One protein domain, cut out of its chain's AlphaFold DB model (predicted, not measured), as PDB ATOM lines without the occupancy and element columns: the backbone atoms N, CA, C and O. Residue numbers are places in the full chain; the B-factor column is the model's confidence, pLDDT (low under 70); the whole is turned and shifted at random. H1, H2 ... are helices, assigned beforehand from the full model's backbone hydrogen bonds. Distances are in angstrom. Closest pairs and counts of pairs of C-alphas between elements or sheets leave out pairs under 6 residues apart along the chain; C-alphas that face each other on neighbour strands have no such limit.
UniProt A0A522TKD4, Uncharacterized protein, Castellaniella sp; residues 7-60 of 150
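Overview. This is residues 7 to 60 of the 150 residues of an uncharacterized protein of Castellaniella sp (UniProt A0A522TKD4). A short helix, H1, turns a corner into one long helix, H2, which makes most of the length of the model, and a third helix, H3, folds back at a slant over the later part of H2. H1 sits at the other end of H2 and packs on no helix. The printed part has 54 residues with three named helices in the order H1, H2, H3 and no named strand; the class is all helix. The whole is loose, with a radius of gyration of the C-alphas of 13.5 A, and a rod in outline, spanning 39 by 19 by 16 A.

Arrangement. H1, residues 7 to 14, and H2, residues 17 to 37, are only just apart, their closest C-alphas 8.4 A from each other. Residues 13 to 19, of which 17 to 19 belong to H2, stand free. H3, residues 45 to 57, touches H2, which meets it with residues 27 to 35 alone; the closest C-alphas of the two are those of Cys 31 and Met 51, 5.5 A apart. H2 and H3 run opposite ways at a steep tilt of 54 degrees. H1 and H3 are apart. In H1, H2 and H3 every O i to N i+4 pair is within hydrogen-bond range.

Along the chain. H1 begins at C-alpha 7, at (-6.901, 28.433, -5.689), and is 10.6 A long from first to last C-alpha. H2 runs 30.3 A from C-alpha 17, at (7.264, 18.397, -1.986), to C-alpha 37. H3 measures 18.6 A and ends at C-alpha 57, at (-6.111, 11.123, -19.503).

Size, cuts and confidence. The two C-alphas farthest apart, those of Arg 7 and Glu 39, are 40.2 A from each other. The printed part has no cut. The link from H1 to H2 is tight, with 2 residues, and the link from H2 to H3 is short, with 7. The mean pLDDT of the printed part is 92.8, and no printed residue is under 70.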
ATOM      1  N   ARG A   7      -6.546  29.397  -6.736       89.69
ATOM      2  CA  ARG A   7      -6.901  28.433  -5.689       89.69
ATOM      3  C   ARG A   7      -6.232  27.065  -5.887       89.69
ATOM      4  O   ARG A   7      -5.800  26.464  -4.911       89.69
ATOM      5  N   ALA A   8      -6.110  26.595  -7.131       86.88
ATOM      6  CA  ALA A   8      -5.385  25.363  -7.438       86.88
ATOM      7  C   ALA A   8      -3.870  25.520  -7.237       86.88
ATOM      8  O   ALA A   8      -3.221  24.596  -6.757       86.88
ATOM      9  N   ALA A   9      -3.306  26.687  -7.567       86.25
ATOM     10  CA  ALA A   9      -1.894  26.985  -7.334       86.25
ATOM     11  C   ALA A   9      -1.552  27.025  -5.841       86.25
ATOM     12  O   ALA A   9      -0.581  26.397  -5.430       86.25
ATOM     13  N   VAL A  10      -2.383  27.686  -5.029       89.69
ATOM     14  CA  VAL A  10      -2.230  27.705  -3.566       89.69
ATOM     15  C   VAL A  10      -2.305  26.287  -3.002       89.69
ATOM     16  O   VAL A  10      -1.419  25.903  -2.249       89.69
ATOM     17  N   ALA A  11      -3.292  25.487  -3.424       86.88
ATOM     18  CA  ALA A  11      -3.417  24.095  -2.989       86.88
ATOM     19  C   ALA A  11      -2.190  23.244  -3.368       86.88
ATOM     20  O   ALA A  11      -1.728  22.437  -2.571       86.88
ATOM     21  N   PHE A  12      -1.629  23.435  -4.564       85.38
ATOM     22  CA  PHE A  12      -0.427  22.719  -4.994       85.38
ATOM     23  C   PHE A  12       0.813  23.108  -4.181       85.38
ATOM     24  O   PHE A  12       1.600  22.240  -3.814       85.38
ATOM     25  N   LEU A  13       0.990  24.403  -3.901       87.00
ATOM     26  CA  LEU A  13       2.124  24.907  -3.122       87.00
ATOM     27  C   LEU A  13       2.007  24.578  -1.628       87.00
ATOM     28  O   LEU A  13       3.033  24.481  -0.963       87.00
ATOM     29  N   SER A  14       0.790  24.381  -1.109       90.12
ATOM     30  CA  SER A  14       0.570  23.953   0.277       90.12
ATOM     31  C   SER A  14       0.850  22.468   0.518       90.12
ATOM     32  O   SER A  14       1.028  22.085   1.670       90.12
ATOM     33  N   VAL A  15       0.882  21.634  -0.531       87.00
ATOM     34  CA  VAL A  15       1.267  20.221  -0.401       87.00
ATOM     35  C   VAL A  15       2.796  20.136  -0.387       87.00
ATOM     36  O   VAL A  15       3.450  20.578  -1.350       87.00
ATOM     37  N   PRO A  16       3.389  19.571   0.673       92.69
ATOM     38  CA  PRO A  16       4.829  19.517   0.795       92.69
ATOM     39  C   PRO A  16       5.442  18.658  -0.336       92.69
ATOM     40  O   PRO A  16       4.786  17.774  -0.903       92.69
ATOM     41  N   PRO A  17       6.666  18.982  -0.785       89.19
ATOM     42  CA  PRO A  17       7.264  18.397  -1.986       89.19
ATOM     43  C   PRO A  17       7.375  16.869  -1.942       89.19
ATOM     44  O   PRO A  17       7.170  16.224  -2.967       89.19
ATOM     45  N   GLU A  18       7.656  16.288  -0.781       91.12
ATOM     46  CA  GLU A  18       7.739  14.845  -0.567       91.12
ATOM     47  C   GLU A  18       6.410  14.137  -0.843       91.12
ATOM     48  O   GLU A  18       6.393  13.085  -1.480       91.12
ATOM     49  N   GLU A  19       5.287  14.746  -0.464       90.19
ATOM     50  CA  GLU A  19       3.958  14.195  -0.713       90.19
ATOM     51  C   GLU A  19       3.596  14.304  -2.200       90.19
ATOM     52  O   GLU A  19       3.055  13.367  -2.789       90.19
ATOM     53  N   ARG A  20       3.991  15.400  -2.862       87.75
ATOM     54  CA  ARG A  20       3.839  15.539  -4.321       87.75
ATOM     55  C   ARG A  20       4.651  14.493  -5.087       87.75
ATOM     56  O   ARG A  20       4.155  13.943  -6.071       87.75
ATOM     57  N   LEU A  21       5.878  14.210  -4.648       87.62
ATOM     58  CA  LEU A  21       6.723  13.166  -5.233       87.62
ATOM     59  C   LEU A  21       6.129  11.774  -5.002       87.62
ATOM     60  O   LEU A  21       6.048  10.988  -5.945       87.62
ATOM     61  N   ALA A  22       5.647  11.495  -3.788       89.06
ATOM     62  CA  ALA A  22       4.961  10.247  -3.470       89.06
ATOM     63  C   ALA A  22       3.725  10.048  -4.362       89.06
ATOM     64  O   ALA A  22       3.561   8.990  -4.968       89.06
ATOM     65  N   GLN A  23       2.902  11.083  -4.536       85.06
ATOM     66  CA  GLN A  23       1.730  11.028  -5.407       85.06
ATOM     67  C   GLN A  23       2.107  10.785  -6.880       85.06
ATOM     68  O   GLN A  23       1.483   9.964  -7.555       85.06
ATOM     69  N   ALA A  24       3.162  11.438  -7.379       87.12
ATOM     70  CA  ALA A  24       3.659  11.222  -8.738       87.12
ATOM     71  C   ALA A  24       4.189   9.790  -8.958       87.12
ATOM     72  O   ALA A  24       4.025   9.219 -10.047       87.12
ATOM     73  N   GLN A  25       4.801   9.196  -7.928       90.94
ATOM     74  CA  GLN A  25       5.235   7.803  -7.949       90.94
ATOM     75  C   GLN A  25       4.026   6.859  -7.997       90.94
ATOM     76  O   GLN A  25       3.953   6.023  -8.895       90.94
ATOM     77  N   VAL A  26       3.021   7.073  -7.143       91.06
ATOM     78  CA  VAL A  26       1.763   6.304  -7.143       91.06
ATOM     79  C   VAL A  26       1.072   6.352  -8.513       91.06
ATOM     80  O   VAL A  26       0.625   5.325  -9.030       91.06
ATOM     81  N   ASP A  27       1.021   7.521  -9.155       90.69
ATOM     82  CA  ASP A  27       0.466   7.663 -10.507       90.69
ATOM     83  C   ASP A  27       1.279   6.901 -11.562       90.69
ATOM     84  O   ASP A  27       0.716   6.339 -12.511       90.69
ATOM     85  N   THR A  28       2.602   6.863 -11.409       93.69
ATOM     86  CA  THR A  28       3.496   6.090 -12.277       93.69
ATOM     87  C   THR A  28       3.265   4.597 -12.114       93.69
ATOM     88  O   THR A  28       3.080   3.906 -13.120       93.69
ATOM     89  N   ASP A  29       3.179   4.118 -10.877       95.62
ATOM     90  CA  ASP A  29       2.949   2.714 -10.553       95.62
ATOM     91  C   ASP A  29       1.577   2.256 -11.062       95.62
ATOM     92  O   ASP A  29       1.467   1.205 -11.701       95.62
ATOM     93  N   ARG A  30       0.540   3.096 -10.915       94.75
ATOM     94  CA  ARG A  30      -0.785   2.868 -11.518       94.75
ATOM     95  C   ARG A  30      -0.681   2.676 -13.030       94.75
ATOM     96  O   ARG A  30      -1.254   1.730 -13.576       94.75
ATOM     97  N   CYS A  31       0.020   3.577 -13.720       95.75
ATOM     98  CA  CYS A  31       0.165   3.505 -15.172       95.75
ATOM     99  C   CYS A  31       0.959   2.260 -15.599       95.75
ATOM    100  O   CYS A  31       0.534   1.565 -16.522       95.75
ATOM    101  N   ARG A  32       2.064   1.940 -14.912       97.19
ATOM    102  CA  ARG A  32       2.883   0.749 -15.189       97.19
ATOM    103  C   ARG A  32       2.064  -0.531 -15.004       97.19
ATOM    104  O   ARG A  32       2.053  -1.382 -15.889       97.19
ATOM    105  N   ALA A  33       1.288  -0.626 -13.925       96.56
ATOM    106  CA  ALA A  33       0.415  -1.765 -13.654       96.56
ATOM    107  C   ALA A  33      -0.664  -1.971 -14.734       96.56
ATOM    108  O   ALA A  33      -0.970  -3.106 -15.094       96.56
ATOM    109  N   GLN A  34      -1.239  -0.892 -15.280       95.81
ATOM    110  CA  GLN A  34      -2.202  -0.976 -16.388       95.81
ATOM    111  C   GLN A  34      -1.572  -1.558 -17.656       95.81
ATOM    112  O   GLN A  34      -2.185  -2.389 -18.321       95.81
ATOM    113  N   VAL A  35      -0.348  -1.141 -17.979       97.38
ATOM    114  CA  VAL A  35       0.373  -1.625 -19.163       97.38
ATOM    115  C   VAL A  35       0.730  -3.106 -19.025       97.38
ATOM    116  O   VAL A  35       0.468  -3.871 -19.952       97.38
ATOM    117  N   ILE A  36       1.176  -3.534 -17.839       97.56
ATOM    118  CA  ILE A  36       1.417  -4.952 -17.528       97.56
ATOM    119  C   ILE A  36       0.127  -5.770 -17.671       97.56
ATOM    120  O   ILE A  36       0.119  -6.801 -18.337       97.56
ATOM    121  N   LYS A  37      -0.996  -5.291 -17.114       96.44
ATOM    122  CA  LYS A  37      -2.311  -5.948 -17.272       96.44
ATOM    123  C   LYS A  37      -2.772  -6.034 -18.724       96.44
ATOM    124  O   LYS A  37      -3.583  -6.893 -19.054       96.44
ATOM    125  N   ALA A  38      -2.297  -5.135 -19.577       96.06
ATOM    126  CA  ALA A  38      -2.578  -5.150 -21.003       96.06
ATOM    127  C   ALA A  38      -1.626  -6.060 -21.799       96.06
ATOM    128  O   ALA A  38      -1.636  -5.997 -23.034       96.06
ATOM    129  N   GLU A  39      -0.827  -6.881 -21.105       97.00
ATOM    130  CA  GLU A  39       0.154  -7.804 -21.685       97.00
ATOM    131  C   GLU A  39       1.112  -7.070 -22.631       97.00
ATOM    132  O   GLU A  39       1.386  -7.492 -23.756       97.00
ATOM    133  N   VAL A  40       1.565  -5.893 -22.198       96.50
ATOM    134  CA  VAL A  40       2.569  -5.088 -22.890       96.50
ATOM    135  C   VAL A  40       3.716  -4.857 -21.925       96.50
ATOM    136  O   VAL A  40       3.498  -4.491 -20.772       96.50
ATOM    137  N   ASP A  41       4.937  -5.039 -22.411       97.12
ATOM    138  CA  ASP A  41       6.126  -4.643 -21.671       97.12
ATOM    139  C   ASP A  41       6.146  -3.107 -21.496       97.12
ATOM    140  O   ASP A  41       6.114  -2.390 -22.506       97.12
ATOM    141  N   PRO A  42       6.175  -2.572 -20.258       95.88
ATOM    142  CA  PRO A  42       6.208  -1.133 -20.006       95.88
ATOM    143  C   PRO A  42       7.367  -0.401 -20.677       95.88
ATOM    144  O   PRO A  42       7.210   0.766 -21.044       95.88
ATOM    145  N   ASP A  43       8.499  -1.079 -20.850       95.31
ATOM    146  CA  ASP A  43       9.729  -0.456 -21.327       95.31
ATOM    147  C   ASP A  43       9.810  -0.455 -22.877       95.31
ATOM    148  O   ASP A  43      10.531   0.350 -23.481       95.31
ATOM    149  N   SER A  44       8.945  -1.231 -23.545       97.69
ATOM    150  CA  SER A  44       8.726  -1.195 -25.000       97.69
ATOM    151  C   SER A  44       8.201   0.160 -25.513       97.69
ATOM    152  O   SER A  44       7.647   0.979 -24.776       97.69
ATOM    153  N   GLU A  45       8.325   0.418 -26.821       97.62
ATOM    154  CA  GLU A  45       7.747   1.617 -27.455       97.62
ATOM    155  C   GLU A  45       6.232   1.729 -27.206       97.62
ATOM    156  O   GLU A  45       5.730   2.785 -26.810       97.62
ATOM    157  N   MET A  46       5.517   0.612 -27.355       96.19
ATOM    158  CA  MET A  46       4.081   0.534 -27.090       96.19
ATOM    159  C   MET A  46       3.771   0.822 -25.617       96.19
ATOM    160  O   MET A  46       2.851   1.586 -25.321       96.19
ATOM    161  N   GLY A  47       4.546   0.252 -24.690       97.12
ATOM    162  CA  GLY A  47       4.379   0.468 -23.254       97.12
ATOM    163  C   GLY A  47       4.544   1.935 -22.870       97.12
ATOM    164  O   GLY A  47       3.659   2.522 -22.240       97.12
ATOM    165  N   ARG A  48       5.608   2.576 -23.363       96.44
ATOM    166  CA  ARG A  48       5.859   4.013 -23.176       96.44
ATOM    167  C   ARG A  48       4.739   4.877 -23.759       96.44
ATOM    168  O   ARG A  48       4.295   5.829 -23.109       96.44
ATOM    169  N   HIS A  49       4.228   4.528 -24.941       96.94
ATOM    170  CA  HIS A  49       3.090   5.222 -25.549       96.94
ATOM    171  C   HIS A  49       1.823   5.120 -24.683       96.94
ATOM    172  O   HIS A  49       1.153   6.127 -24.433       96.94
ATOM    173  N   LEU A  50       1.505   3.922 -24.185       96.56
ATOM    174  CA  LEU A  50       0.348   3.704 -23.317       96.56
ATOM    175  C   LEU A  50       0.492   4.459 -21.992       96.56
ATOM    176  O   LEU A  50      -0.447   5.146 -21.597       96.56
ATOM    177  N   MET A  51       1.664   4.430 -21.350       96.00
ATOM    178  CA  MET A  51       1.911   5.198 -20.122       96.00
ATOM    179  C   MET A  51       1.716   6.702 -20.333       96.00
ATOM    180  O   MET A  51       1.046   7.352 -19.528       96.00
ATOM    181  N   LYS A  52       2.229   7.262 -21.439       95.69
ATOM    182  CA  LYS A  52       2.010   8.675 -21.794       95.69
ATOM    183  C   LYS A  52       0.517   8.994 -21.906       95.69
ATOM    184  O   LYS A  52       0.062  10.019 -21.404       95.69
ATOM    185  N   LYS A  53      -0.251   8.103 -22.534       94.88
ATOM    186  CA  LYS A  53      -1.693   8.267 -22.727       94.88
ATOM    187  C   LYS A  53      -2.487   8.162 -21.420       94.88
ATOM    188  O   LYS A  53      -3.404   8.952 -21.208       94.88
ATOM    189  N   LEU A  54      -2.125   7.227 -20.543       94.44
ATOM    190  CA  LEU A  54      -2.755   7.046 -19.231       94.44
ATOM    191  C   LEU A  54      -2.508   8.250 -18.324       94.44
ATOM    192  O   LEU A  54      -3.449   8.783 -17.748       94.44
ATOM    193  N   ARG A  55      -1.269   8.753 -18.271       93.00
ATOM    194  CA  ARG A  55      -0.940   9.977 -17.524       93.00
ATOM    195  C   ARG A  55      -1.701  11.196 -18.047       93.00
ATOM    196  O   ARG A  55      -2.187  11.986 -17.252       93.00
ATOM    197  N   ALA A  56      -1.830  11.335 -19.368       91.88
ATOM    198  CA  ALA A  56      -2.524  12.470 -19.977       91.88
ATOM    199  C   ALA A  56      -4.046  12.455 -19.754       91.88
ATOM    200  O   ALA A  56      -4.665  13.513 -19.707       91.88
ATOM    201  N   THR A  57      -4.653  11.269 -19.660       90.88
ATOM    202  CA  THR A  57      -6.111  11.123 -19.503       90.88
ATOM    203  C   THR A  57      -6.546  10.958 -18.050       90.88
ATOM    204  O   THR A  57      -7.679  11.294 -17.732       90.88
ATOM    205  N   GLY A  58      -5.678  10.439 -17.176       90.75
ATOM    206  CA  GLY A  58      -6.034  10.049 -15.806       90.75
ATOM    207  C   GLY A  58      -6.926   8.803 -15.726       90.75
ATOM    208  O   GLY A  58      -7.328   8.406 -14.637       90.75
ATOM    209  N   GLU A  59      -7.223   8.178 -16.864       91.56
ATOM    210  CA  GLU A  59      -8.136   7.042 -16.993       91.56
ATOM    211  C   GLU A  59      -7.368   5.715 -17.074       91.56
ATOM    212  O   GLU A  59      -6.166   5.680 -17.331       91.56
ATOM    213  N   ASN A  60      -8.073   4.598 -16.885       93.75
ATOM    214  CA  ASN A  60      -7.504   3.247 -16.979       93.75
ATOM    215  C   ASN A  60      -7.664   2.638 -18.384       93.75
ATOM    216  O   ASN A  60      -8.436   3.126 -19.211       93.75
TER     217      ASN A  60